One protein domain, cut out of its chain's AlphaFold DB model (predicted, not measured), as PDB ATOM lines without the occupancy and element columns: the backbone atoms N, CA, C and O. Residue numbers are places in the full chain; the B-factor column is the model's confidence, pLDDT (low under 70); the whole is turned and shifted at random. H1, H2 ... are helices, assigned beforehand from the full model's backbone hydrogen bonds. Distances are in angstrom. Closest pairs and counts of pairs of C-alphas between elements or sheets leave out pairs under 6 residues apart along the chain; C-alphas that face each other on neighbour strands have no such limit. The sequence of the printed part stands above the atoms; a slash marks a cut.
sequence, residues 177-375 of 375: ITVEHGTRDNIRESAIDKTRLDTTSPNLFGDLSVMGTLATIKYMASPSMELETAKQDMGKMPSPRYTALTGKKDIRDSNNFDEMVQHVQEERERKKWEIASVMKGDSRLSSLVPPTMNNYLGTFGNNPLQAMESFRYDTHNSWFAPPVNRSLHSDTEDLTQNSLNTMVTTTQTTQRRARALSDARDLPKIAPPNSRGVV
ATOM      1  N   ILE A 177     244.699 225.373 250.600       62.44
ATOM      2  CA  ILE A 177     244.571 225.888 251.963       62.44
ATOM      3  C   ILE A 177     244.935 227.374 251.987       62.44
ATOM      4  O   ILE A 177     246.048 227.714 251.614       62.44
ATOM      5  N   THR A 178     244.017 228.268 252.377       64.81
ATOM      6  CA  THR A 178     244.166 229.725 252.120       64.81
ATOM      7  C   THR A 178     243.773 230.634 253.287       64.81
ATOM      8  O   THR A 178     243.463 231.810 253.082       64.81
ATOM      9  N   VAL A 179     243.710 230.102 254.507       60.75
ATOM     10  CA  VAL A 179     242.995 230.709 255.647       60.75
ATOM     11  C   VAL A 179     243.550 232.071 256.105       60.75
ATOM     12  O   VAL A 179     242.832 232.827 256.751       60.75
ATOM     13  N   GLU A 180     244.759 232.471 255.697       64.75
ATOM     14  CA  GLU A 180     245.344 233.778 256.069       64.75
ATOM     15  C   GLU A 180     245.805 234.635 254.877       64.75
ATOM     16  O   GLU A 180     246.475 235.652 255.072       64.75
ATOM     17  N   HIS A 181     245.463 234.241 253.647       67.50
ATOM     18  CA  HIS A 181     246.025 234.833 252.429       67.50
ATOM     19  C   HIS A 181     245.847 236.364 252.373       67.50
ATOM     20  O   HIS A 181     246.837 237.091 252.338       67.50
ATOM     21  N   GLY A 182     244.611 236.864 252.503       61.69
ATOM     22  CA  GLY A 182     244.332 238.307 252.446       61.69
ATOM     23  C   GLY A 182     244.969 239.116 253.582       61.69
ATOM     24  O   GLY A 182     245.430 240.233 253.367       61.69
ATOM     25  N   THR A 183     245.053 238.557 254.793       66.62
ATOM     26  CA  THR A 183     245.698 239.242 255.925       66.62
ATOM     27  C   THR A 183     247.200 239.382 255.701       66.62
ATOM     28  O   THR A 183     247.754 240.457 255.926       66.62
ATOM     29  N   ARG A 184     247.875 238.322 255.240       74.81
ATOM     30  CA  ARG A 184     249.323 238.357 254.996       74.81
ATOM     31  C   ARG A 184     249.690 239.178 253.764       74.81
ATOM     32  O   ARG A 184     250.696 239.885 253.808       74.81
ATOM     33  N   ASP A 185     248.847 239.179 252.734       69.19
ATOM     34  CA  ASP A 185     248.989 240.091 251.596       69.19
ATOM     35  C   ASP A 185     248.919 241.556 252.034       69.19
ATOM     36  O   ASP A 185     249.792 242.334 251.663       69.19
ATOM     37  N   ASN A 186     247.964 241.924 252.895       64.06
ATOM     38  CA  ASN A 186     247.849 243.291 253.416       64.06
ATOM     39  C   ASN A 186     249.074 243.708 254.252       64.06
ATOM     40  O   ASN A 186     249.513 244.860 254.200       64.06
ATOM     41  N   ILE A 187     249.635 242.785 255.042       73.19
ATOM     42  CA  ILE A 187     250.854 243.030 255.833       73.19
ATOM     43  C   ILE A 187     252.053 243.220 254.900       73.19
ATOM     44  O   ILE A 187     252.817 244.174 255.046       73.19
ATOM     45  N   ARG A 188     252.195 242.347 253.900       77.12
ATOM     46  CA  ARG A 188     253.228 242.461 252.871       77.12
ATOM     47  C   ARG A 188     253.113 243.783 252.107       77.12
ATOM     48  O   ARG A 188     254.115 244.473 251.943       77.12
ATOM     49  N   GLU A 189     251.914 244.143 251.657       68.69
ATOM     50  CA  GLU A 189     251.643 245.407 250.967       68.69
ATOM     51  C   GLU A 189     251.989 246.598 251.857       68.69
ATOM     52  O   GLU A 189     252.656 247.519 251.404       68.69
ATOM     53  N   SER A 190     251.649 246.544 253.147       73.00
ATOM     54  CA  SER A 190     251.987 247.609 254.099       73.00
ATOM     55  C   SER A 190     253.497 247.870 254.190       73.00
ATOM     56  O   SER A 190     253.902 249.032 254.245       73.00
ATOM     57  N   ALA A 191     254.337 246.828 254.163       74.94
ATOM     58  CA  ALA A 191     255.798 246.975 254.145       74.94
ATOM     59  C   ALA A 191     256.306 247.661 252.862       74.94
ATOM     60  O   ALA A 191     257.176 248.537 252.890       74.94
ATOM     61  N   ILE A 192     255.721 247.298 251.722       70.31
ATOM     62  CA  ILE A 192     256.071 247.867 250.418       70.31
ATOM     63  C   ILE A 192     255.602 249.322 250.337       70.31
ATOM     64  O   ILE A 192     256.361 250.191 249.920       70.31
ATOM     65  N   ASP A 193     254.394 249.608 250.811       71.81
ATOM     66  CA  ASP A 193     253.808 250.942 250.861       71.81
ATOM     67  C   ASP A 193     254.636 251.909 251.704       71.81
ATOM     68  O   ASP A 193     254.800 253.066 251.321       71.81
ATOM     69  N   LYS A 194     255.202 251.452 252.826       74.56
ATOM     70  CA  LYS A 194     256.144 252.262 253.612       74.56
ATOM     71  C   LYS A 194     257.369 252.656 252.803       74.56
ATOM     72  O   LYS A 194     257.767 253.813 252.844       74.56
ATOM     73  N   THR A 195     257.923 251.718 252.041       70.69
ATOM     74  CA  THR A 195     259.042 252.006 251.136       70.69
ATOM     75  C   THR A 195     258.608 252.923 249.994       70.69
ATOM     76  O   THR A 195     259.333 253.849 249.666       70.69
ATOM     77  N   ARG A 196     257.395 252.751 249.450       68.00
ATOM     78  CA  ARG A 196     256.835 253.592 248.376       68.00
ATOM     79  C   ARG A 196     256.671 255.049 248.794       68.00
ATOM     80  O   ARG A 196     256.849 255.942 247.974       68.00
ATOM     81  N   LEU A 197     256.261 255.270 250.039       70.06
ATOM     82  CA  LEU A 197     256.015 256.598 250.599       70.06
ATOM     83  C   LEU A 197     257.298 257.289 251.082       70.06
ATOM     84  O   LEU A 197     257.240 258.457 251.458       70.06
ATOM     85  N   ASP A 198     258.436 256.596 251.075       72.44
ATOM     86  CA  ASP A 198     259.723 257.176 251.433       72.44
ATOM     87  C   ASP A 198     260.317 257.962 250.258       72.44
ATOM     88  O   ASP A 198     261.056 257.439 249.422       72.44
ATOM     89  N   THR A 199     260.003 259.254 250.216       72.00
ATOM     90  CA  THR A 199     260.499 260.189 249.196       72.00
ATOM     91  C   THR A 199     261.993 260.492 249.316       72.00
ATOM     92  O   THR A 199     262.543 261.152 248.438       72.00
ATOM     93  N   THR A 200     262.658 260.021 250.377       76.31
ATOM     94  CA  THR A 200     264.093 260.232 250.614       76.31
ATOM     95  C   THR A 200     264.958 259.076 250.116       76.31
ATOM     96  O   THR A 200     266.185 259.173 250.153       76.31
ATOM     97  N   SER A 201     264.349 257.983 249.636       73.56
ATOM     98  CA  SER A 201     265.104 256.875 249.049       73.56
ATOM     99  C   SER A 201     265.825 257.326 247.767       73.56
ATOM    100  O   SER A 201     265.175 257.800 246.831       73.56
ATOM    101  N   PRO A 202     267.152 257.122 247.663       71.88
ATOM    102  CA  PRO A 202     267.914 257.472 246.465       71.88
ATOM    103  C   PRO A 202     267.645 256.525 245.283       71.88
ATOM    104  O   PRO A 202     267.988 256.848 244.149       71.88
ATOM    105  N   ASN A 203     267.046 255.352 245.527       69.50
ATOM    106  CA  ASN A 203     266.681 254.377 244.501       69.50
ATOM    107  C   ASN A 203     265.348 253.706 244.853       69.50
ATOM    108  O   ASN A 203     265.285 252.521 245.188       69.50
ATOM    109  N   LEU A 204     264.270 254.486 244.768       60.84
ATOM    110  CA  LEU A 204     262.938 254.056 245.187       60.84
ATOM    111  C   LEU A 204     262.466 252.779 244.471       60.84
ATOM    112  O   LEU A 204     261.910 251.887 245.105       60.84
ATOM    113  N   PHE A 205     262.709 252.653 243.164       60.03
ATOM    114  CA  PHE A 205     262.287 251.472 242.401       60.03
ATOM    115  C   PHE A 205     263.062 250.209 242.792       60.03
ATOM    116  O   PHE A 205     262.454 249.148 242.959       60.03
ATOM    117  N   GLY A 206     264.382 250.318 242.977       63.84
ATOM    118  CA  GLY A 206     265.204 249.213 243.473       63.84
ATOM    119  C   GLY A 206     264.794 248.790 244.883       63.84
ATOM    120  O   GLY A 206     264.571 247.606 245.132       63.84
ATOM    121  N   ASP A 207     264.593 249.758 245.778       71.62
ATOM    122  CA  ASP A 207     264.173 249.506 247.157       71.62
ATOM    123  C   ASP A 207     262.787 248.843 247.221       71.62
ATOM    124  O   ASP A 207     262.577 247.908 247.990       71.62
ATOM    125  N   LEU A 208     261.838 249.255 246.377       64.62
ATOM    126  CA  LEU A 208     260.522 248.617 246.299       64.62
ATOM    127  C   LEU A 208     260.608 247.145 245.884       64.62
ATOM    128  O   LEU A 208     259.934 246.300 246.477       64.62
ATOM    129  N   SER A 209     261.449 246.830 244.898       65.50
ATOM    130  CA  SER A 209     261.667 245.451 244.447       65.50
ATOM    131  C   SER A 209     262.302 244.590 245.545       65.50
ATOM    132  O   SER A 209     261.833 243.480 245.828       65.50
ATOM    133  N   VAL A 210     263.316 245.131 246.227       74.69
ATOM    134  CA  VAL A 210     263.976 244.450 247.344       74.69
ATOM    135  C   VAL A 210     262.997 244.233 248.494       74.69
ATOM    136  O   VAL A 210     262.830 243.101 248.949       74.69
ATOM    137  N   MET A 211     262.279 245.276 248.919       80.12
ATOM    138  CA  MET A 211     261.311 245.184 250.010       80.12
ATOM    139  C   MET A 211     260.185 244.200 249.686       80.12
ATOM    140  O   MET A 211     259.792 243.417 250.547       80.12
ATOM    141  N   GLY A 212     259.699 244.174 248.441       72.31
ATOM    142  CA  GLY A 212     258.680 243.219 248.006       72.31
ATOM    143  C   GLY A 212     259.113 241.765 248.190       72.31
ATOM    144  O   GLY A 212     258.340 240.944 248.699       72.31
ATOM    145  N   THR A 213     260.369 241.462 247.863       78.06
ATOM    146  CA  THR A 213     260.950 240.127 248.051       78.06
ATOM    147  C   THR A 213     261.150 239.808 249.535       78.06
ATOM    148  O   THR A 213     260.746 238.740 249.997       78.06
ATOM    149  N   LEU A 214     261.698 240.748 250.313       86.81
ATOM    150  CA  LEU A 214     261.918 240.579 251.754       86.81
ATOM    151  C   LEU A 214     260.607 240.371 252.525       86.81
ATOM    152  O   LEU A 214     260.510 239.456 253.343       86.81
ATOM    153  N   ALA A 215     259.580 241.165 252.222       84.81
ATOM    154  CA  ALA A 215     258.251 241.036 252.806       84.81
ATOM    155  C   ALA A 215     257.600 239.697 252.435       84.81
ATOM    156  O   ALA A 215     256.972 239.060 253.278       84.81
ATOM    157  N   THR A 216     257.817 239.205 251.214       82.69
ATOM    158  CA  THR A 216     257.365 237.864 250.812       82.69
ATOM    159  C   THR A 216     258.055 236.773 251.632       82.69
ATOM    160  O   THR A 216     257.383 235.920 252.205       82.69
ATOM    161  N   ILE A 217     259.383 236.825 251.770       86.94
ATOM    162  CA  ILE A 217     260.155 235.867 252.584       86.94
ATOM    163  C   ILE A 217     259.726 235.903 254.058       86.94
ATOM    164  O   ILE A 217     259.716 234.873 254.735       86.94
ATOM    165  N   LYS A 218     259.419 237.092 254.588       90.25
ATOM    166  CA  LYS A 218     259.053 237.287 255.995       90.25
ATOM    167  C   LYS A 218     257.625 236.844 256.291       90.25
ATOM    168  O   LYS A 218     257.420 236.171 257.297       90.25
ATOM    169  N   TYR A 219     256.661 237.223 255.456       86.25
ATOM    170  CA  TYR A 219     255.241 237.058 255.772       86.25
ATOM    171  C   TYR A 219     254.558 235.933 254.998       86.25
ATOM    172  O   TYR A 219     253.520 235.473 255.453       86.25
ATOM    173  N   MET A 220     255.114 235.454 253.882       83.12
ATOM    174  CA  MET A 220     254.453 234.472 253.006       83.12
ATOM    175  C   MET A 220     255.206 233.138 252.894       83.12
ATOM    176  O   MET A 220     254.695 232.214 252.276       83.12
ATOM    177  N   ALA A 221     256.400 233.006 253.474       87.00
ATOM    178  CA  ALA A 221     257.173 231.763 253.454       87.00
ATOM    179  C   ALA A 221     257.684 231.427 254.861       87.00
ATOM    180  O   ALA A 221     258.719 231.947 255.303       87.00
ATOM    181  N   SER A 222     256.953 230.569 255.574       90.62
ATOM    182  CA  SER A 222     257.394 230.097 256.889       90.62
ATOM    183  C   SER A 222     258.685 229.286 256.756       90.62
ATOM    184  O   SER A 222     258.834 228.517 255.805       90.62
ATOM    185  N   PRO A 223     259.649 229.439 257.680       91.56
ATOM    186  CA  PRO A 223     260.791 228.543 257.722       91.56
ATOM    187  C   PRO A 223     260.354 227.120 258.097       91.56
ATOM    188  O   PRO A 223     259.364 226.941 258.806       91.56
ATOM    189  N   SER A 224     261.143 226.124 257.691       92.12
ATOM    190  CA  SER A 224     260.893 224.698 257.974       92.12
ATOM    191  C   SER A 224     260.535 224.416 259.428       92.12
ATOM    192  O   SER A 224     259.492 223.845 259.696       92.12
ATOM    193  N   MET A 225     261.347 224.894 260.372       91.50
ATOM    194  CA  MET A 225     261.100 224.716 261.808       91.50
ATOM    195  C   MET A 225     259.727 225.213 262.272       91.50
ATOM    196  O   MET A 225     259.184 224.647 263.210       91.50
ATOM    197  N   GLU A 226     259.173 226.258 261.649       92.12
ATOM    198  CA  GLU A 226     257.816 226.720 261.953       92.12
ATOM    199  C   GLU A 226     256.778 225.754 261.383       92.12
ATOM    200  O   GLU A 226     255.846 225.367 262.082       92.12
ATOM    201  N   LEU A 227     256.959 225.337 260.125       92.69
ATOM    202  CA  LEU A 227     256.069 224.394 259.453       92.69
ATOM    203  C   LEU A 227     256.024 223.055 260.191       92.69
ATOM    204  O   LEU A 227     254.939 222.543 260.426       92.69
ATOM    205  N   GLU A 228     257.162 222.537 260.652       93.62
ATOM    206  CA  GLU A 228     257.243 221.281 261.410       93.62
ATOM    207  C   GLU A 228     256.364 221.275 262.668       93.62
ATOM    208  O   GLU A 228     255.813 220.239 263.039       93.62
ATOM    209  N   THR A 229     256.138 222.435 263.297       92.00
ATOM    210  CA  THR A 229     255.224 222.522 264.453       92.00
ATOM    211  C   THR A 229     253.774 222.194 264.092       92.00
ATOM    212  O   THR A 229     253.010 221.746 264.946       92.00
ATOM    213  N   ALA A 230     253.396 222.362 262.823       91.50
ATOM    214  CA  ALA A 230     252.061 222.076 262.318       91.50
ATOM    215  C   ALA A 230     251.872 220.604 261.915       91.50
ATOM    216  O   ALA A 230     250.734 220.184 261.715       91.50
ATOM    217  N   LYS A 231     252.943 219.802 261.823       93.38
ATOM    218  CA  LYS A 231     252.907 218.426 261.292       93.38
ATOM    219  C   LYS A 231     251.903 217.531 262.013       93.38
ATOM    220  O   LYS A 231     251.058 216.894 261.386       93.38
ATOM    221  N   GLN A 232     251.957 217.522 263.346       91.19
ATOM    222  CA  GLN A 232     251.065 216.694 264.159       91.19
ATOM    223  C   GLN A 232     249.594 217.083 263.967       91.19
ATOM    224  O   GLN A 232     248.720 216.219 263.933       91.19
ATOM    225  N   ASP A 233     249.312 218.380 263.865       90.00
ATOM    226  CA  ASP A 233     247.947 218.871 263.716       90.00
ATOM    227  C   ASP A 233     247.446 218.717 262.269       90.00
ATOM    228  O   ASP A 233     246.271 218.407 262.074       90.00
ATOM    229  N   MET A 234     248.330 218.783 261.265       90.19
ATOM    230  CA  MET A 234     248.010 218.415 259.882       90.19
ATOM    231  C   MET A 234     247.599 216.946 259.759       90.19
ATOM    232  O   MET A 234     246.590 216.653 259.121       90.19
ATOM    233  N   GLY A 235     248.307 216.026 260.421       90.12
ATOM    234  CA  GLY A 235     247.953 214.599 260.424       90.12
ATOM    235  C   GLY A 235     246.577 214.293 261.036       90.12
ATOM    236  O   GLY A 235     245.980 213.264 260.730       90.12
ATOM    237  N   LYS A 236     246.031 215.197 261.863       89.69
ATOM    238  CA  LYS A 236     244.698 215.069 262.485       89.69
ATOM    239  C   LYS A 236     243.566 215.648 261.629       89.69
ATOM    240  O   LYS A 236     242.409 215.604 262.051       89.69
ATOM    241  N   MET A 237     243.864 216.223 260.463       86.00
ATOM    242  CA  MET A 237     242.845 216.856 259.626       86.00
ATOM    243  C   MET A 237     241.874 215.807 259.050       86.00
ATOM    244  O   MET A 237     242.310 214.799 258.481       86.00
ATOM    245  N   PRO A 238     240.548 216.031 259.141       84.06
ATOM    246  CA  PRO A 238     239.545 215.006 258.833       84.06
ATOM    247  C   PRO A 238     239.441 214.678 257.339       84.06
ATOM    248  O   PRO A 238     238.984 213.600 256.970       84.06
ATOM    249  N   SER A 239     239.875 215.586 256.465       82.00
ATOM    250  CA  SER A 239     239.827 215.412 255.013       82.00
ATOM    251  C   SER A 239     241.189 215.665 254.368       82.00
ATOM    252  O   SER A 239     241.987 216.410 254.939       82.00
ATOM    253  N   PRO A 240     241.462 215.071 253.190       82.38
ATOM    254  CA  PRO A 240     242.705 215.289 252.460       82.38
ATOM    255  C   PRO A 240     243.060 216.764 252.298       82.38
ATOM    256  O   PRO A 240     242.179 217.619 252.136       82.38
ATOM    257  N   ARG A 241     244.357 217.060 252.349       77.69
ATOM    258  CA  ARG A 241     244.901 218.408 252.193       77.69
ATOM    259  C   ARG A 241     245.943 218.403 251.095       77.69
ATOM    260  O   ARG A 241     246.827 217.557 251.075       77.69
ATOM    261  N   TYR A 242     245.830 219.364 250.188       73.38
ATOM    262  CA  TYR A 242     246.701 219.462 249.026       73.38
ATOM    263  C   TYR A 242     247.293 220.859 248.945       73.38
ATOM    264  O   TYR A 242     246.630 221.859 249.239       73.38
ATOM    265  N   THR A 243     248.538 220.924 248.497       69.94
ATOM    266  CA  THR A 243     249.200 222.172 248.122       69.94
ATOM    267  C   THR A 243     249.523 222.101 246.639       69.94
ATOM    268  O   THR A 243     249.733 221.014 246.102       69.94
ATOM    269  N   ALA A 244     249.570 223.239 245.943       63.03
ATOM    270  CA  ALA A 244     249.912 223.199 244.518       63.03
ATOM    271  C   ALA A 244     251.325 222.629 244.294       63.03
ATOM    272  O   ALA A 244     251.568 221.983 243.282       63.03
ATOM    273  N   LEU A 245     252.211 222.812 245.278       68.00
ATOM    274  CA  LEU A 245     253.558 222.262 245.312       68.00
ATOM    275  C   LEU A 245     253.590 220.726 245.248       68.00
ATOM    276  O   LEU A 245     254.400 220.136 244.541       68.00
ATOM    277  N   THR A 246     252.697 220.069 245.984       64.50
ATOM    278  CA  THR A 246     252.642 218.601 246.082       64.50
ATOM    279  C   THR A 246     251.652 217.980 245.087       64.50
ATOM    280  O   THR A 246     251.557 216.756 244.951       64.50
ATOM    281  N   GLY A 247     250.911 218.817 244.354       65.56
ATOM    282  CA  GLY A 247     249.933 218.413 243.353       65.56
ATOM    283  C   GLY A 247     248.733 217.694 243.969       65.56
ATOM    284  O   GLY A 247     247.861 218.314 244.574       65.56
ATOM    285  N   LYS A 248     248.657 216.372 243.764       65.31
ATOM    286  CA  LYS A 248     247.585 215.500 244.286       65.31
ATOM    287  C   LYS A 248     248.015 214.677 245.506       65.31
ATOM    288  O   LYS A 248     247.241 213.838 245.957       65.31
ATOM    289  N   LYS A 249     249.238 214.859 246.008       73.56
ATOM    290  CA  LYS A 249     249.717 214.145 247.196       73.56
ATOM    291  C   LYS A 249     249.107 214.767 248.456       73.56
ATOM    292  O   LYS A 249     249.171 215.979 248.635       73.56
ATOM    293  N   ASP A 250     248.502 213.941 249.306       83.25
ATOM    294  CA  ASP A 250     247.886 214.391 250.558       83.25
ATOM    295  C   ASP A 250     248.968 214.696 251.602       83.25
ATOM    296  O   ASP A 250     249.688 213.791 252.028       83.25
ATOM    297  N   ILE A 251     249.079 215.956 252.027       86.50
ATOM    298  CA  ILE A 251     250.097 216.409 252.993       86.50
ATOM    299  C   ILE A 251     249.745 216.089 254.452       86.50
ATOM    300  O   ILE A 251     250.465 216.486 255.361       86.50
ATOM    301  N   ARG A 252     248.632 215.390 254.707       88.88
ATOM    302  CA  ARG A 252     248.403 214.746 256.011       88.88
ATOM    303  C   ARG A 252     249.335 213.556 256.231       88.88
ATOM    304  O   ARG A 252     249.604 213.203 257.376       88.88
ATOM    305  N   ASP A 253     249.797 212.938 255.144       92.62
ATOM    306  CA  ASP A 253     250.837 211.920 255.196       92.62
ATOM    307  C   ASP A 253     252.181 212.560 255.562       92.62
ATOM    308  O   ASP A 253     252.580 213.575 254.986       92.62
ATOM    309  N   SER A 254     252.882 211.948 256.519       93.44
ATOM    310  CA  SER A 254     254.134 212.480 257.061       93.44
ATOM    311  C   SER A 254     255.208 212.673 255.992       93.44
ATOM    312  O   SER A 254     255.917 213.673 256.036       93.44
ATOM    313  N   ASN A 255     255.337 211.752 255.036       91.62
ATOM    314  CA  ASN A 255     256.398 211.828 254.031       91.62
ATOM    315  C   ASN A 255     256.113 212.951 253.031       91.62
ATOM    316  O   ASN A 255     257.002 213.731 252.700       91.62
ATOM    317  N   ASN A 256     254.854 213.086 252.601       87.62
ATOM    318  CA  ASN A 256     254.439 214.178 251.715       87.62
ATOM    319  C   ASN A 256     254.579 215.551 252.393       87.62
ATOM    320  O   ASN A 256     254.911 216.542 251.739       87.62
ATOM    321  N   PHE A 257     254.325 215.613 253.703       91.69
ATOM    322  CA  PHE A 257     254.559 216.807 254.506       91.69
ATOM    323  C   PHE A 257     256.048 217.175 254.544       91.69
ATOM    324  O   PHE A 257     256.400 218.321 254.273       91.69
ATOM    325  N   ASP A 258     256.919 216.202 254.817       91.69
ATOM    326  CA  ASP A 258     258.368 216.413 254.893       91.69
ATOM    327  C   ASP A 258     258.949 216.870 253.544       91.69
ATOM    328  O   ASP A 258     259.747 217.809 253.497       91.69
ATOM    329  N   GLU A 259     258.496 216.278 252.431       86.75
ATOM    330  CA  GLU A 259     258.851 216.719 251.073       86.75
ATOM    331  C   GLU A 259     258.463 218.188 250.833       86.75
ATOM    332  O   GLU A 259     259.270 218.990 250.353       86.75
ATOM    333  N   MET A 260     257.233 218.562 251.204       87.81
ATOM    334  CA  MET A 260     256.745 219.935 251.086       87.81
ATOM    335  C   MET A 260     257.602 220.902 251.914       87.81
ATOM    336  O   MET A 260     257.997 221.952 251.407       87.81
ATOM    337  N   VAL A 261     257.909 220.563 253.170       91.50
ATOM    338  CA  VAL A 261     258.716 221.417 254.056       91.50
ATOM    339  C   VAL A 261     260.124 221.622 253.504       91.50
ATOM    340  O   VAL A 261     260.613 222.756 253.490       91.50
ATOM    341  N   GLN A 262     260.771 220.560 253.019       89.44
ATOM    342  CA  GLN A 262     262.107 220.652 252.429       89.44
ATOM    343  C   GLN A 262     262.126 221.569 251.205       89.44
ATOM    344  O   GLN A 262     263.020 222.409 251.087       89.44
ATOM    345  N   HIS A 263     261.130 221.461 250.325       86.00
ATOM    346  CA  HIS A 263     261.036 222.325 249.148       86.00
ATOM    347  C   HIS A 263     260.770 223.786 249.518       86.00
ATOM    348  O   HIS A 263     261.441 224.678 249.004       86.00
ATOM    349  N   VAL A 264     259.856 224.059 250.454       87.56
ATOM    350  CA  VAL A 264     259.601 225.434 250.921       87.56
ATOM    351  C   VAL A 264     260.862 226.036 251.543       87.56
ATOM    352  O   VAL A 264     261.177 227.199 251.287       87.56
ATOM    353  N   GLN A 265     261.611 225.258 252.328       90.25
ATOM    354  CA  GLN A 265     262.875 225.689 252.926       90.25
ATOM    355  C   GLN A 265     263.923 226.030 251.858       90.25
ATOM    356  O   GLN A 265     264.564 227.076 251.950       90.25
ATOM    357  N   GLU A 266     264.067 225.180 250.843       88.56
ATOM    358  CA  GLU A 266     264.966 225.390 249.709       88.56
ATOM    359  C   GLU A 266     264.613 226.666 248.930       88.56
ATOM    360  O   GLU A 266     265.445 227.563 248.788       88.56
ATOM    361  N   GLU A 267     263.358 226.809 248.500       84.75
ATOM    362  CA  GLU A 267     262.880 227.974 247.748       84.75
ATOM    363  C   GLU A 267     263.004 229.269 248.552       84.75
ATOM    364  O   GLU A 267     263.417 230.316 248.036       84.75
ATOM    365  N   ARG A 268     262.669 229.209 249.844       88.88
ATOM    366  CA  ARG A 268     262.794 230.342 250.757       88.88
ATOM    367  C   ARG A 268     264.243 230.788 250.879       88.88
ATOM    368  O   ARG A 268     264.515 231.982 250.755       88.88
ATOM    369  N   GLU A 269     265.172 229.872 251.145       91.06
ATOM    370  CA  GLU A 269     266.582 230.231 251.275       91.06
ATOM    371  C   GLU A 269     267.168 230.669 249.930       91.06
ATOM    372  O   GLU A 269     267.879 231.673 249.918       91.06
ATOM    373  N   ARG A 270     266.797 230.059 248.796       86.62
ATOM    374  CA  ARG A 270     267.209 230.544 247.468       86.62
ATOM    375  C   ARG A 270     266.830 232.006 247.259       86.62
ATOM    376  O   ARG A 270     267.706 232.819 246.965       86.62
ATOM    377  N   LYS A 271     265.567 232.376 247.516       84.75
ATOM    378  CA  LYS A 271     265.107 233.777 247.432       84.75
ATOM    379  C   LYS A 271     265.907 234.696 248.357       84.75
ATOM    380  O   LYS A 271     266.216 235.828 247.985       84.75
ATOM    381  N   LYS A 272     266.287 234.222 249.552       91.31
ATOM    382  CA  LYS A 272     267.163 234.983 250.456       91.31
ATOM    383  C   LYS A 272     268.557 235.190 249.865       91.31
ATOM    384  O   LYS A 272     269.088 236.288 249.979       91.31
ATOM    385  N   TRP A 273     269.167 234.166 249.271       87.62
ATOM    386  CA  TRP A 273     270.497 234.271 248.660       87.62
ATOM    387  C   TRP A 273     270.488 235.183 247.430       87.62
ATOM    388  O   TRP A 273     271.370 236.030 247.293       87.62
ATOM    389  N   GLU A 274     269.462 235.073 246.585       83.62
ATOM    390  CA  GLU A 274     269.244 235.950 245.429       83.62
ATOM    391  C   GLU A 274     269.102 237.413 245.860       83.62
ATOM    392  O   GLU A 274     269.815 238.279 245.347       83.62
ATOM    393  N   ILE A 275     268.253 237.703 246.855       84.69
ATOM    394  CA  ILE A 275     268.069 239.087 247.301       84.69
ATOM    395  C   ILE A 275     269.272 239.623 248.082       84.69
ATOM    396  O   ILE A 275     269.636 240.786 247.922       84.69
ATOM    397  N   ALA A 276     269.958 238.774 248.851       87.62
ATOM    398  CA  ALA A 276     271.217 239.127 249.495       87.62
ATOM    399  C   ALA A 276     272.293 239.516 248.470       87.62
ATOM    400  O   ALA A 276     273.043 240.456 248.716       87.62
ATOM    401  N   SER A 277     272.345 238.844 247.314       83.94
ATOM    402  CA  SER A 277     273.249 239.197 246.212       83.94
ATOM    403  C   SER A 277     272.948 240.587 245.642       83.94
ATOM    404  O   SER A 277     273.865 241.392 245.460       83.94
ATOM    405  N   VAL A 278     271.667 240.902 245.414       80.69
ATOM    406  CA  VAL A 278     271.234 242.235 244.954       80.69
ATOM    407  C   VAL A 278     271.605 243.305 245.982       80.69
ATOM    408  O   VAL A 278     272.270 244.282 245.649       80.69
ATOM    409  N   MET A 279     271.249 243.088 247.250       86.56
ATOM    410  CA  MET A 279     271.536 244.023 248.342       86.56
ATOM    411  C   MET A 279     273.035 244.192 248.599       86.56
ATOM    412  O   MET A 279     273.466 245.271 248.980       86.56
ATOM    413  N   LYS A 280     273.847 243.152 248.392       86.56
ATOM    414  CA  LYS A 280     275.308 243.235 248.499       86.56
ATOM    415  C   LYS A 280     275.923 244.057 247.364       86.56
ATOM    416  O   LYS A 280     276.936 244.715 247.591       86.56
ATOM    417  N   GLY A 281     275.338 243.994 246.168       80.50
ATOM    418  CA  GLY A 281     275.754 244.789 245.010       80.50
ATOM    419  C   GLY A 281     275.462 246.286 245.156       80.50
ATOM    420  O   GLY A 281     276.152 247.095 244.544       80.50
ATOM    421  N   ASP A 282     274.491 246.660 245.994       81.50
ATOM    422  CA  ASP A 282     274.229 248.046 246.387       81.50
ATOM    423  C   ASP A 282     275.018 248.383 247.668       81.50
ATOM    424  O   ASP A 282     274.739 247.874 248.757       81.50
ATOM    425  N   SER A 283     276.009 249.274 247.557       87.56
ATOM    426  CA  SER A 283     276.872 249.662 248.681       87.56
ATOM    427  C   SER A 283     276.082 250.183 249.888       87.56
ATOM    428  O   SER A 283     276.466 249.907 251.028       87.56
ATOM    429  N   ARG A 284     274.939 250.843 249.659       89.06
ATOM    430  CA  ARG A 284     274.041 251.360 250.700       89.06
ATOM    431  C   ARG A 284     273.334 250.231 251.454       89.06
ATOM    432  O   ARG A 284     273.248 250.271 252.682       89.06
ATOM    433  N   LEU A 285     272.863 249.209 250.738       87.06
ATOM    434  CA  LEU A 285     272.085 248.093 251.298       87.06
ATOM    435  C   LEU A 285     272.959 246.955 251.844       87.06
ATOM    436  O   LEU A 285     272.476 246.142 252.631       87.06
ATOM    437  N   SER A 286     274.242 246.905 251.478       89.94
ATOM    438  CA  SER A 286     275.177 245.839 251.872       89.94
ATOM    439  C   SER A 286     275.224 245.595 253.388       89.94
ATOM    440  O   SER A 286     275.314 244.454 253.853       89.94
ATOM    441  N   SER A 287     275.066 246.662 254.176       89.19
ATOM    442  CA  SER A 287     275.027 246.623 255.640       89.19
ATOM    443  C   SER A 287     273.803 245.903 256.212       89.19
ATOM    444  O   SER A 287     273.826 245.532 257.380       89.19
ATOM    445  N   LEU A 288     272.781 245.595 255.414       92.00
ATOM    446  CA  LEU A 288     271.594 244.838 255.823       92.00
ATOM    447  C   LEU A 288     271.713 243.323 255.549       92.00
ATOM    448  O   LEU A 288     270.880 242.556 256.032       92.00
ATOM    449  N   VAL A 289     272.739 242.871 254.813       92.81
ATOM    450  CA  VAL A 289     272.926 241.457 254.426       92.81
ATOM    451  C   VAL A 289     273.633 240.638 255.521       92.81
ATOM    452  O   VAL A 289     274.807 240.900 255.793       92.81
ATOM    453  N   PRO A 290     273.006 239.603 256.114       91.94
ATOM    454  CA  PRO A 290     273.604 238.711 257.111       91.94
ATOM    455  C   PRO A 290     275.088 238.377 256.880       91.94
ATOM    456  O   PRO A 290     275.456 238.068 255.743       91.94
ATOM    457  N   PRO A 291     275.961 238.395 257.911       90.56
ATOM    458  CA  PRO A 291     277.406 238.255 257.710       90.56
ATOM    459  C   PRO A 291     277.778 236.944 257.017       90.56
ATOM    460  O   PRO A 291     278.600 236.941 256.108       90.56
ATOM    461  N   THR A 292     277.117 235.842 257.388       92.50
ATOM    462  CA  THR A 292     277.291 234.540 256.735       92.50
ATOM    463  C   THR A 292     277.028 234.651 255.237       92.50
ATOM    464  O   THR A 292     277.896 234.315 254.438       92.50
ATOM    465  N   MET A 293     275.876 235.197 254.842       94.12
ATOM    466  CA  MET A 293     275.521 235.323 253.427       94.12
ATOM    467  C   MET A 293     276.485 236.251 252.691       94.12
ATOM    468  O   MET A 293     276.961 235.914 251.611       94.12
ATOM    469  N   ASN A 294     276.850 237.374 253.313       93.00
ATOM    470  CA  ASN A 294     277.810 238.325 252.765       93.00
ATOM    471  C   ASN A 294     279.186 237.683 252.499       93.00
ATOM    472  O   ASN A 294     279.793 237.953 251.462       93.00
ATOM    473  N   ASN A 295     279.655 236.811 253.399       93.25
ATOM    474  CA  ASN A 295     280.932 236.106 253.273       93.25
ATOM    475  C   ASN A 295     280.919 235.096 252.118       93.25
ATOM    476  O   ASN A 295     281.830 235.100 251.286       93.25
ATOM    477  N   TYR A 296     279.891 234.245 252.032       93.94
ATOM    478  CA  TYR A 296     279.776 233.284 250.929       93.94
ATOM    479  C   TYR A 296     279.591 234.006 249.589       93.94
ATOM    480  O   TYR A 296     280.333 233.738 248.650       93.94
ATOM    481  N   LEU A 297     278.699 234.997 249.506       88.31
ATOM    482  CA  LEU A 297     278.534 235.797 248.291       88.31
ATOM    483  C   LEU A 297     279.838 236.495 247.884       88.31
ATOM    484  O   LEU A 297     280.195 236.482 246.712       88.31
ATOM    485  N   GLY A 298     280.584 237.063 248.837       89.62
ATOM    486  CA  GLY A 298     281.878 237.695 248.562       89.62
ATOM    487  C   GLY A 298     282.909 236.722 247.989       89.62
ATOM    488  O   GLY A 298     283.654 237.080 247.083       89.62
ATOM    489  N   THR A 299     282.895 235.478 248.461       88.94
ATOM    490  CA  THR A 299     283.795 234.417 247.988       88.94
ATOM    491  C   THR A 299     283.490 234.003 246.555       88.94
ATOM    492  O   THR A 299     284.399 233.779 245.766       88.94
ATOM    493  N   PHE A 300     282.210 233.900 246.202       84.00
ATOM    494  CA  PHE A 300     281.775 233.384 244.903       84.00
ATOM    495  C   PHE A 300     281.443 234.500 243.905       84.00
ATOM    496  O   PHE A 300     280.562 234.338 243.065       84.00
ATOM    497  N   GLY A 301     282.126 235.648 243.988       81.75
ATOM    498  CA  GLY A 301     281.960 236.747 243.027       81.75
ATOM    499  C   GLY A 301     280.529 237.289 242.954       81.75
ATOM    500  O   GLY A 301     280.062 237.651 241.878       81.75
ATOM    501  N   ASN A 302     279.827 237.298 244.087       83.50
ATOM    502  CA  ASN A 302     278.411 237.632 244.217       83.50
ATOM    503  C   ASN A 302     277.465 236.709 243.419       83.50
ATOM    504  O   ASN A 302     276.404 237.137 242.980       83.50
ATOM    505  N   ASN A 303     277.834 235.439 243.212       82.25
ATOM    506  CA  ASN A 303     276.950 234.434 242.619       82.25
ATOM    507  C   ASN A 303     276.107 233.744 243.713       82.25
ATOM    508  O   ASN A 303     276.666 232.974 244.501       82.25
ATOM    509  N   PRO A 304     274.781 233.971 243.771       84.75
ATOM    510  CA  PRO A 304     273.941 233.455 244.850       84.75
ATOM    511  C   PRO A 304     273.801 231.931 244.844       84.75
ATOM    512  O   PRO A 304     273.836 231.332 245.914       84.75
ATOM    513  N   LEU A 305     273.712 231.292 243.673       83.50
ATOM    514  CA  LEU A 305     273.570 229.835 243.575       83.50
ATOM    515  C   LEU A 305     274.840 229.128 244.057       83.50
ATOM    516  O   LEU A 305     274.778 228.239 244.898       83.50
ATOM    517  N   GLN A 306     276.012 229.566 243.589       81.94
ATOM    518  CA  GLN A 306     277.283 228.981 244.030       81.94
ATOM    519  C   GLN A 306     277.551 229.228 245.521       81.94
ATOM    520  O   GLN A 306     278.053 228.341 246.213       81.94
ATOM    521  N   ALA A 307     277.195 230.413 246.026       86.81
ATOM    522  CA  ALA A 307     277.292 230.742 247.443       86.81
ATOM    523  C   ALA A 307     276.384 229.850 248.304       86.81
ATOM    524  O   ALA A 307     276.849 229.301 249.303       86.81
ATOM    525  N   MET A 308     275.127 229.672 247.889       90.88
ATOM    526  CA  MET A 308     274.153 228.811 248.557       90.88
ATOM    527  C   MET A 308     274.603 227.348 248.567       90.88
ATOM    528  O   MET A 308     274.607 226.728 249.627       90.88
ATOM    529  N   GLU A 309     275.058 226.814 247.432       88.38
ATOM    530  CA  GLU A 309     275.534 225.427 247.348       88.38
ATOM    531  C   GLU A 309     276.808 225.193 248.161       88.38
ATOM    532  O   GLU A 309     276.953 224.163 248.818       88.38
ATOM    533  N   SER A 310     277.731 226.160 248.195       90.25
ATOM    534  CA  SER A 310     278.893 226.048 249.078       90.25
ATOM    535  C   SER A 310     278.495 226.103 250.550       90.25
ATOM    536  O   SER A 310     279.111 225.411 251.361       90.25
ATOM    537  N   PHE A 311     277.502 226.918 250.904       94.56
ATOM    538  CA  PHE A 311     276.963 226.956 252.257       94.56
ATOM    539  C   PHE A 311     276.294 225.623 252.620       94.56
ATOM    540  O   PHE A 311     276.643 225.072 253.659       94.56
ATOM    541  N   ARG A 312     275.445 225.057 251.745       93.62
ATOM    542  CA  ARG A 312     274.847 223.714 251.899       93.62
ATOM    543  C   ARG A 312     275.926 222.655 252.108       93.62
ATOM    544  O   ARG A 312     275.868 221.860 253.036       93.62
ATOM    545  N   TYR A 313     276.953 222.647 251.263       91.81
ATOM    546  CA  TYR A 313     278.046 221.692 251.413       91.81
ATOM    547  C   TYR A 313     278.721 221.826 252.785       91.81
ATOM    548  O   TYR A 313     278.998 220.820 253.437       91.81
ATOM    549  N   ASP A 314     278.968 223.055 253.240       92.56
ATOM    550  CA  ASP A 314     279.645 223.318 254.508       92.56
ATOM    551  C   ASP A 314     278.796 223.036 255.742       92.56
ATOM    552  O   ASP A 314     279.363 222.645 256.762       92.56
ATOM    553  N   THR A 315     277.473 223.202 255.681       93.19
ATOM    554  CA  THR A 315     276.591 222.804 256.786       93.19
ATOM    555  C   THR A 315     276.598 221.293 257.002       93.19
ATOM    556  O   THR A 315     276.520 220.860 258.148       93.19
ATOM    557  N   HIS A 316     276.779 220.503 255.936       92.50
ATOM    558  CA  HIS A 316     276.692 219.037 255.991       92.50
ATOM    559  C   HIS A 316     278.032 218.290 256.026       92.50
ATOM    560  O   HIS A 316     278.053 217.126 256.414       92.50
ATOM    561  N   ASN A 317     279.143 218.909 255.608       88.69
ATOM    562  CA  ASN A 317     280.418 218.196 255.402       88.69
ATOM    563  C   ASN A 317     281.643 218.873 256.036       88.69
ATOM    564  O   ASN A 317     282.751 218.345 255.942       88.69
ATOM    565  N   SER A 318     281.500 220.055 256.641       83.62
ATOM    566  CA  SER A 318     282.636 220.755 257.250       83.62
ATOM    567  C   SER A 318     282.826 220.355 258.711       83.62
ATOM    568  O   SER A 318     281.872 220.342 259.482       83.62
ATOM    569  N   TRP A 319     284.085 220.170 259.123       77.88
ATOM    570  CA  TRP A 319     284.463 220.014 260.536       77.88
ATOM    571  C   TRP A 319     284.017 221.206 261.399       77.88
ATOM    572  O   TRP A 319     283.630 221.054 262.554       77.88
ATOM    573  N   PHE A 320     284.025 222.406 260.812       80.06
ATOM    574  CA  PHE A 320     283.448 223.613 261.402       80.06
ATOM    575  C   PHE A 320     282.263 224.069 260.551       80.06
ATOM    576  O   PHE A 320     282.446 224.737 259.522       80.06
ATOM    577  N   ALA A 321     281.055 223.668 260.944       85.69
ATOM    578  CA  ALA A 321     279.830 224.085 260.273       85.69
ATOM    579  C   ALA A 321     279.624 225.608 260.426       85.69
ATOM    580  O   ALA A 321     279.900 226.167 261.496       85.69
ATOM    581  N   PRO A 322     279.167 226.313 259.372       89.38
ATOM    582  CA  PRO A 322     278.813 227.720 259.486       89.38
ATOM    583  C   PRO A 322     277.634 227.891 260.461       89.38
ATOM    584  O   PRO A 322     276.837 226.968 260.642       89.38
ATOM    585  N   PRO A 323     277.487 229.067 261.096       89.12
ATOM    586  CA  PRO A 323     276.337 229.324 261.951       89.12
ATOM    587  C   PRO A 323     275.049 229.292 261.121       89.12
ATOM    588  O   PRO A 323     274.961 229.945 260.078       89.12
ATOM    589  N   VAL A 324     274.055 228.553 261.617       91.44
ATOM    590  CA  VAL A 324     272.715 228.460 261.030       91.44
ATOM    591  C   VAL A 324     271.684 229.045 261.983       91.44
ATOM    592  O   VAL A 324     271.739 228.844 263.197       91.44
ATOM    593  N   ASN A 325     270.720 229.763 261.428       90.88
ATOM    594  CA  ASN A 325     269.575 230.261 262.166       90.88
ATOM    595  C   ASN A 325     268.626 229.106 262.501       90.88
ATOM    596  O   ASN A 325     268.143 228.414 261.604       90.88
ATOM    597  N   ARG A 326     268.351 228.915 263.793       89.56
ATOM    598  CA  ARG A 326     267.438 227.882 264.309       89.56
ATOM    599  C   ARG A 326     266.190 228.451 264.991       89.56
ATOM    600  O   ARG A 326     265.501 227.742 265.714       89.56
ATOM    601  N   SER A 327     265.910 229.741 264.807       89.50
ATOM    602  CA  SER A 327     264.715 230.364 265.381       89.50
ATOM    603  C   SER A 327     263.452 229.732 264.795       89.50
ATOM    604  O   SER A 327     263.360 229.590 263.576       89.50
ATOM    605  N   LEU A 328     262.455 229.426 265.626       87.62
ATOM    606  CA  LEU A 328     261.161 228.913 265.156       87.62
ATOM    607  C   LEU A 328     260.472 229.889 264.196       87.62
ATOM    608  O   LEU A 328     259.855 229.460 263.235       87.62
ATOM    609  N   HIS A 329     260.654 231.195 264.388       84.06
ATOM    610  CA  HIS A 329     260.076 232.230 263.528       84.06
ATOM    611  C   HIS A 329     261.157 232.993 262.762       84.06
ATOM    612  O   HIS A 329     262.338 232.967 263.125       84.06
ATOM    613  N   SER A 330     260.763 233.716 261.709       80.69
ATOM    614  CA  SER A 330     261.677 234.639 261.027       80.69
ATOM    615  C   SER A 330     262.156 235.733 261.991       80.69
ATOM    616  O   SER A 330     261.341 236.485 262.521       80.69
ATOM    617  N   ASP A 331     263.469 235.859 262.162       84.06
ATOM    618  CA  ASP A 331     264.151 236.908 262.934       84.06
ATOM    619  C   ASP A 331     264.398 238.188 262.118       84.06
ATOM    620  O   ASP A 331     265.000 239.134 262.622       84.06
ATOM    621  N   THR A 332     263.926 238.237 260.865       87.56
ATOM    622  CA  THR A 332     263.796 239.503 260.136       87.56
ATOM    623  C   THR A 332     262.949 240.472 260.960       87.56
ATOM    624  O   THR A 332     261.940 240.068 261.551       87.56
ATOM    625  N   GLU A 333     263.335 241.740 260.973       87.69
ATOM    626  CA  GLU A 333     262.578 242.814 261.610       87.69
ATOM    627  C   GLU A 333     261.163 242.946 261.014       87.69
ATOM    628  O   GLU A 333     260.860 242.403 259.947       87.69
ATOM    629  N   ASP A 334     260.262 243.628 261.718       89.69
ATOM    630  CA  ASP A 334     258.945 243.935 261.166       89.69
ATOM    631  C   ASP A 334     259.071 245.003 260.072       89.69
ATOM    632  O   ASP A 334     259.198 246.200 260.328       89.69
ATOM    633  N   LEU A 335     259.017 244.546 258.825       90.06
ATOM    634  CA  LEU A 335     259.181 245.366 257.629       90.06
ATOM    635  C   LEU A 335     258.011 246.339 257.408       90.06
ATOM    636  O   LEU A 335     258.105 247.222 256.562       90.06
ATOM    637  N   THR A 336     256.912 246.214 258.159       84.50
ATOM    638  CA  THR A 336     255.799 247.180 258.099       84.50
ATOM    639  C   THR A 336     256.076 248.483 258.850       84.50
ATOM    640  O   THR A 336     255.329 249.454 258.701       84.50
ATOM    641  N   GLN A 337     257.142 248.522 259.652       87.56
ATOM    642  CA  GLN A 337     257.462 249.667 260.500       87.56
ATOM    643  C   GLN A 337     258.375 250.669 259.790       87.56
ATOM    644  O   GLN A 337     258.157 251.873 259.909       87.56
ATOM    645  N   ASN A 338     259.334 250.178 258.999       89.31
ATOM    646  CA  ASN A 338     260.408 250.974 258.404       89.31
ATOM    647  C   ASN A 338     260.546 250.709 256.894       89.31
ATOM    648  O   ASN A 338     260.398 249.576 256.441       89.31
ATOM    649  N   SER A 339     260.881 251.743 256.114       87.25
ATOM    650  CA  SER A 339     261.348 251.577 254.728       87.25
ATOM    651  C   SER A 339     262.779 251.024 254.697       87.25
ATOM    652  O   SER A 339     263.520 251.168 255.672       87.25
ATOM    653  N   LEU A 340     263.222 250.468 253.563       86.69
ATOM    654  CA  LEU A 340     264.619 250.024 253.410       86.69
ATOM    655  C   LEU A 340     265.632 251.140 253.686       86.69
ATOM    656  O   LEU A 340     266.607 250.921 254.400       86.69
ATOM    657  N   ASN A 341     265.392 252.340 253.161       87.38
ATOM    658  CA  ASN A 341     266.283 253.477 253.366       87.38
ATOM    659  C   ASN A 341     266.322 253.927 254.840       87.38
ATOM    660  O   ASN A 341     267.399 254.214 255.368       87.38
ATOM    661  N   THR A 342     265.186 253.881 255.547       90.94
ATOM    662  CA  THR A 342     265.143 254.108 257.002       90.94
ATOM    663  C   THR A 342     265.970 253.054 257.740       90.94
ATOM    664  O   THR A 342     266.809 253.406 258.563       90.94
ATOM    665  N   MET A 343     265.816 251.767 257.403       92.12
ATOM    666  CA  MET A 343     266.585 250.679 258.025       92.12
ATOM    667  C   MET A 343     268.100 250.833 257.819       92.12
ATOM    668  O   MET A 343     268.882 250.594 258.747       92.12
ATOM    669  N   VAL A 344     268.530 251.249 256.622       89.75
ATOM    670  CA  VAL A 344     269.941 251.566 256.350       89.75
ATOM    671  C   VAL A 344     270.404 252.732 257.213       89.75
ATOM    672  O   VAL A 344     271.427 252.622 257.888       89.75
ATOM    673  N   THR A 345     269.646 253.827 257.219       88.81
ATOM    674  CA  THR A 345     269.991 255.041 257.967       88.81
ATOM    675  C   THR A 345     270.123 254.740 259.456       88.81
ATOM    676  O   THR A 345     271.112 255.121 260.079       88.81
ATOM    677  N   THR A 346     269.190 253.980 260.036       87.69
ATOM    678  CA  THR A 346     269.276 253.513 261.427       87.69
ATOM    679  C   THR A 346     270.528 252.673 261.659       87.69
ATOM    680  O   THR A 346     271.230 252.886 262.646       87.69
ATOM    681  N   THR A 347     270.854 251.759 260.741       85.81
ATOM    682  CA  THR A 347     272.060 250.922 260.841       85.81
ATOM    683  C   THR A 347     273.342 251.756 260.848       85.81
ATOM    684  O   THR A 347     274.239 251.495 261.648       85.81
ATOM    685  N   GLN A 348     273.419 252.780 259.997       84.81
ATOM    686  CA  GLN A 348     274.580 253.668 259.890       84.81
ATOM    687  C   GLN A 348     274.711 254.610 261.095       84.81
ATOM    688  O   GLN A 348     275.812 254.812 261.601       84.81
ATOM    689  N   THR A 349     273.597 255.166 261.574       84.88
ATOM    690  CA  THR A 349     273.579 256.176 262.648       84.88
ATOM    691  C   THR A 349     273.723 255.577 264.041       84.88
ATOM    692  O   THR A 349     274.456 256.107 264.869       84.88
ATOM    693  N   THR A 350     273.046 254.462 264.319       82.12
ATOM    694  CA  THR A 350     273.026 253.864 265.666       82.12
ATOM    695  C   THR A 350     274.148 252.857 265.899       82.12
ATOM    696  O   THR A 350     274.288 252.348 267.009       82.12
ATOM    697  N   GLN A 351     274.899 252.501 264.849       75.19
ATOM    698  CA  GLN A 351     275.830 251.362 264.814       75.19
ATOM    699  C   GLN A 351     275.192 250.011 265.206       75.19
ATOM    700  O   GLN A 351     275.879 248.991 265.292       75.19
ATOM    701  N   ARG A 352     273.868 249.964 265.411       76.75
ATOM    702  CA  ARG A 352     273.098 248.747 265.640       76.75
ATOM    703  C   ARG A 352     272.485 248.318 264.320       76.75
ATOM    704  O   ARG A 352     271.726 249.048 263.696       76.75
ATOM    705  N   ARG A 353     272.786 247.091 263.917       72.06
ATOM    706  CA  ARG A 353     272.315 246.537 262.652       72.06
ATOM    707  C   ARG A 353     270.809 246.261 262.668       72.06
ATOM    708  O   ARG A 353     270.381 245.304 263.320       72.06
ATOM    709  N   ALA A 354     270.036 247.044 261.917       82.19
ATOM    710  CA  ALA A 354     268.677 246.673 261.532       82.19
ATOM    711  C   ALA A 354     268.739 245.444 260.609       82.19
ATOM    712  O   ALA A 354     269.659 245.313 259.794       82.19
ATOM    713  N   ARG A 355     267.799 244.505 260.746       82.00
ATOM    714  CA  ARG A 355     267.845 243.233 260.000       82.00
ATOM    715  C   ARG A 355     266.690 243.150 259.021       82.00
ATOM    716  O   ARG A 355     265.595 242.723 259.372       82.00
ATOM    717  N   ALA A 356     266.967 243.496 257.768       86.12
ATOM    718  CA  ALA A 356     266.006 243.341 256.678       86.12
ATOM    719  C   ALA A 356     265.899 241.884 256.191       86.12
ATOM    720  O   ALA A 356     264.880 241.478 255.637       86.12
ATOM    721  N   LEU A 357     266.928 241.072 256.452       90.50
ATOM    722  CA  LEU A 357     266.986 239.658 256.108       90.50
ATOM    723  C   LEU A 357     267.426 238.830 257.321       90.50
ATOM    724  O   LEU A 357     268.330 239.218 258.059       90.50
ATOM    725  N   SER A 358     266.786 237.678 257.497       90.94
ATOM    726  CA  SER A 358     267.152 236.671 258.497       90.94
ATOM    727  C   SER A 358     268.472 235.979 258.151       90.94
ATOM    728  O   SER A 358     268.757 235.751 256.973       90.94
ATOM    729  N   ASP A 359     269.227 235.550 259.165       90.81
ATOM    730  CA  ASP A 359     270.424 234.719 258.964       90.81
ATOM    731  C   ASP A 359     270.083 233.419 258.206       90.81
ATOM    732  O   ASP A 359     268.952 232.917 258.286       90.81
ATOM    733  N   ALA A 360     271.045 232.891 257.437       92.06
ATOM    734  CA  ALA A 360     270.888 231.666 256.646       92.06
ATOM    735  C   ALA A 360     270.481 230.478 257.532       92.06
ATOM    736  O   ALA A 360     270.983 230.317 258.649       92.06
ATOM    737  N   ARG A 361     269.548 229.665 257.042       92.56
ATOM    738  CA  ARG A 361     269.050 228.468 257.734       92.56
ATOM    739  C   ARG A 361     269.621 227.222 257.090       92.56
ATOM    740  O   ARG A 361     270.135 227.291 255.979       92.56
ATOM    741  N   ASP A 362     269.522 226.102 257.794       90.38
ATOM    742  CA  ASP A 362     269.963 224.837 257.226       90.38
ATOM    743  C   ASP A 362     269.155 224.498 255.966       90.38
ATOM    744  O   ASP A 362     267.949 224.761 255.882       90.38
ATOM    745  N   LEU A 363     269.857 223.967 254.974       91.06
ATOM    746  CA  LEU A 363     269.299 223.529 253.699       91.06
ATOM    747  C   LEU A 363     269.217 222.001 253.711       91.06
ATOM    748  O   LEU A 363     270.072 221.360 254.330       91.06
ATOM    749  N   PRO A 364     268.257 221.390 252.997       87.00
ATOM    750  CA  PRO A 364     268.281 219.954 252.756       87.00
ATOM    751  C   PRO A 364     269.652 219.513 252.223       87.00
ATOM    752  O   PRO A 364     270.242 220.193 251.376       87.00
ATOM    753  N   LYS A 365     270.163 218.372 252.716       86.69
ATOM    754  CA  LYS A 365     271.487 217.844 252.331       86.69
ATOM    755  C   LYS A 365     271.645 217.734 250.815       86.69
ATOM    756  O   LYS A 365     272.720 217.992 250.283       86.69
ATOM    757  N   ILE A 366     270.562 217.359 250.143       82.12
ATOM    758  CA  ILE A 366     270.428 217.327 248.691       82.12
ATOM    759  C   ILE A 366     269.250 218.230 248.341       82.12
ATOM    760  O   ILE A 366     268.223 218.174 249.017       82.12
ATOM    761  N   ALA A 367     269.406 219.053 247.307       74.75
ATOM    762  CA  ALA A 367     268.324 219.879 246.794       74.75
ATOM    763  C   ALA A 367     267.132 218.978 246.391       74.75
ATOM    764  O   ALA A 367     267.341 218.012 245.648       74.75
ATOM    765  N   PRO A 368     265.903 219.229 246.885       70.06
ATOM    766  CA  PRO A 368     264.741 218.407 246.560       70.06
ATOM    767  C   PRO A 368     264.508 218.286 245.043       70.06
ATOM    768  O   PRO A 368     264.783 219.238 244.307       70.06
ATOM    769  N   PRO A 369     263.965 217.165 244.538       53.59
ATOM    770  CA  PRO A 369     263.539 217.066 243.144       53.59
ATOM    771  C   PRO A 369     262.569 218.209 242.812       53.59
ATOM    772  O   PRO A 369     261.664 218.489 243.593       53.59
ATOM    773  N   ASN A 370     262.756 218.874 241.670       50.88
ATOM    774  CA  ASN A 370     262.022 220.085 241.256       50.88
ATOM    775  C   ASN A 370     262.303 221.364 242.064       50.88
ATOM    776  O   ASN A 370     261.724 222.407 241.743       50.88
ATOM    777  N   SER A 371     263.222 221.340 243.034       45.72
ATOM    778  CA  SER A 371     263.824 222.585 243.506       45.72
ATOM    779  C   SER A 371     264.630 223.192 242.363       45.72
ATOM    780  O   SER A 371     265.494 222.556 241.747       45.72
ATOM    781  N   ARG A 372     264.269 224.410 241.967       51.19
ATOM    782  CA  ARG A 372     264.861 225.008 240.768       51.19
ATOM    783  C   ARG A 372     266.292 225.444 241.080       51.19
ATOM    784  O   ARG A 372     266.505 226.304 241.935       51.19
ATOM    785  N   GLY A 373     267.245 224.851 240.358       34.91
ATOM    786  CA  GLY A 373     268.688 225.076 240.510       34.91
ATOM    787  C   GLY A 373     269.567 223.972 239.910       34.91
ATOM    788  O   GLY A 373     270.734 224.224 239.621       34.91
ATOM    789  N   VAL A 374     269.007 222.785 239.658       28.02
ATOM    790  CA  VAL A 374     269.654 221.744 238.847       28.02
ATOM    791  C   VAL A 374     269.243 221.963 237.390       28.02
ATOM    792  O   VAL A 374     268.076 221.780 237.047       28.02
ATOM    793  N   VAL A 375     270.183 222.448 236.576       27.84
ATOM    794  CA  VAL A 375     270.108 222.371 235.107       27.84
ATOM    795  C   VAL A 375     270.677 221.032 234.683       27.84
ATOM    796  O   VAL A 375     271.758 220.690 235.220       27.84
TER     797      VAL A 375
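AT A GLANCE: This is residues 177 to 375 of the 375 residues of an uncharacterized protein of Cellvibrio sp. PSBB006 (UniProt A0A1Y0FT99). One long helix, H5, runs through the middle of the model, with H2 of the helical hairpin H1 and H2 packed on one side and H6 and H7 on the opposite side. H1 covers the far side of H2, the small helices H3 and H4 lie beside the first part of H5, and H8 and the H4 to H5 link lie toward opposite ends of the longest direction. The printed part has 199 residues with eight named helices, H1 to H8 in order, and no named strand, so the class is all helix. It is compact, with a radius of gyration of the C-alphas of 17.7 A and spans of 52 by 43 by 30 A.

HOW THE PARTS SIT: H1, residues 181 to 196, and H2, residues 204 to 219, form a hairpin, touching at C-alphas 188 and 215, 5.2 A apart, at a shallow tilt of 29 degrees, opposite ways. The hub is H5, residues 254 to 281, which touches five helices. H2 touches it with residues 210 to 217 alone, closest at C-alphas 217 and 268, 6.4 A, opposite ways at 23 degrees, a shallow tilt. H3, residues 224 to 228, touches H5, closest at C-alphas 224 and 265, 5.5 A. H4, residues 231 to 235, only just touches H5, with 3 pairs of C-alphas within 8 A, the closest 231 and 257 at 7.2 A. H6, residues 291 to 299, touches H5, closest at C-alphas 277 and 297, 6.6 A. H7, residues 304 to 317, touches H5 at a steep tilt of 52 degrees, closest at C-alphas 273 and 304, 5.2 A, and touches H6, closest at C-alphas 296 and 307, 5.0 A. H8, residues 340 to 350, only just touches H2, with 3 pairs within 8 A, the closest C-alphas 207 and 340 at 6.3 A, about perpendicular at 87 degrees; H8 and H5 are apart. In each of the eight helices every O i to N i+4 pair is within hydrogen-bond range.

IN THESE COORDINATES: H1 begins at C-alpha 181, (246.025, 234.833, 252.429), and is 22.0 A long; H2 is 21.5 A. H5 runs 40.7 A, from C-alpha 254 at (254.134, 212.480, 257.061). H7 is 19.7 A and H8 15.4 A, ending at C-alpha 350, (273.026, 253.864, 265.666).

THE WHOLE: The C-alphas of Pro 238 and Thr 349, the two farthest apart, are 53.6 A apart. The printed part has no cut and ends at the chain's last residue, 375. The links H4 to H5, of 18 residues, and H7 to H8, of 22, are long; residues 351 to 375 also hold no named element. Mean pLDDT of the printed part is 81.8; 30 residues are under 70, among them 177 to 183, 243 to 248 and 369 to 375.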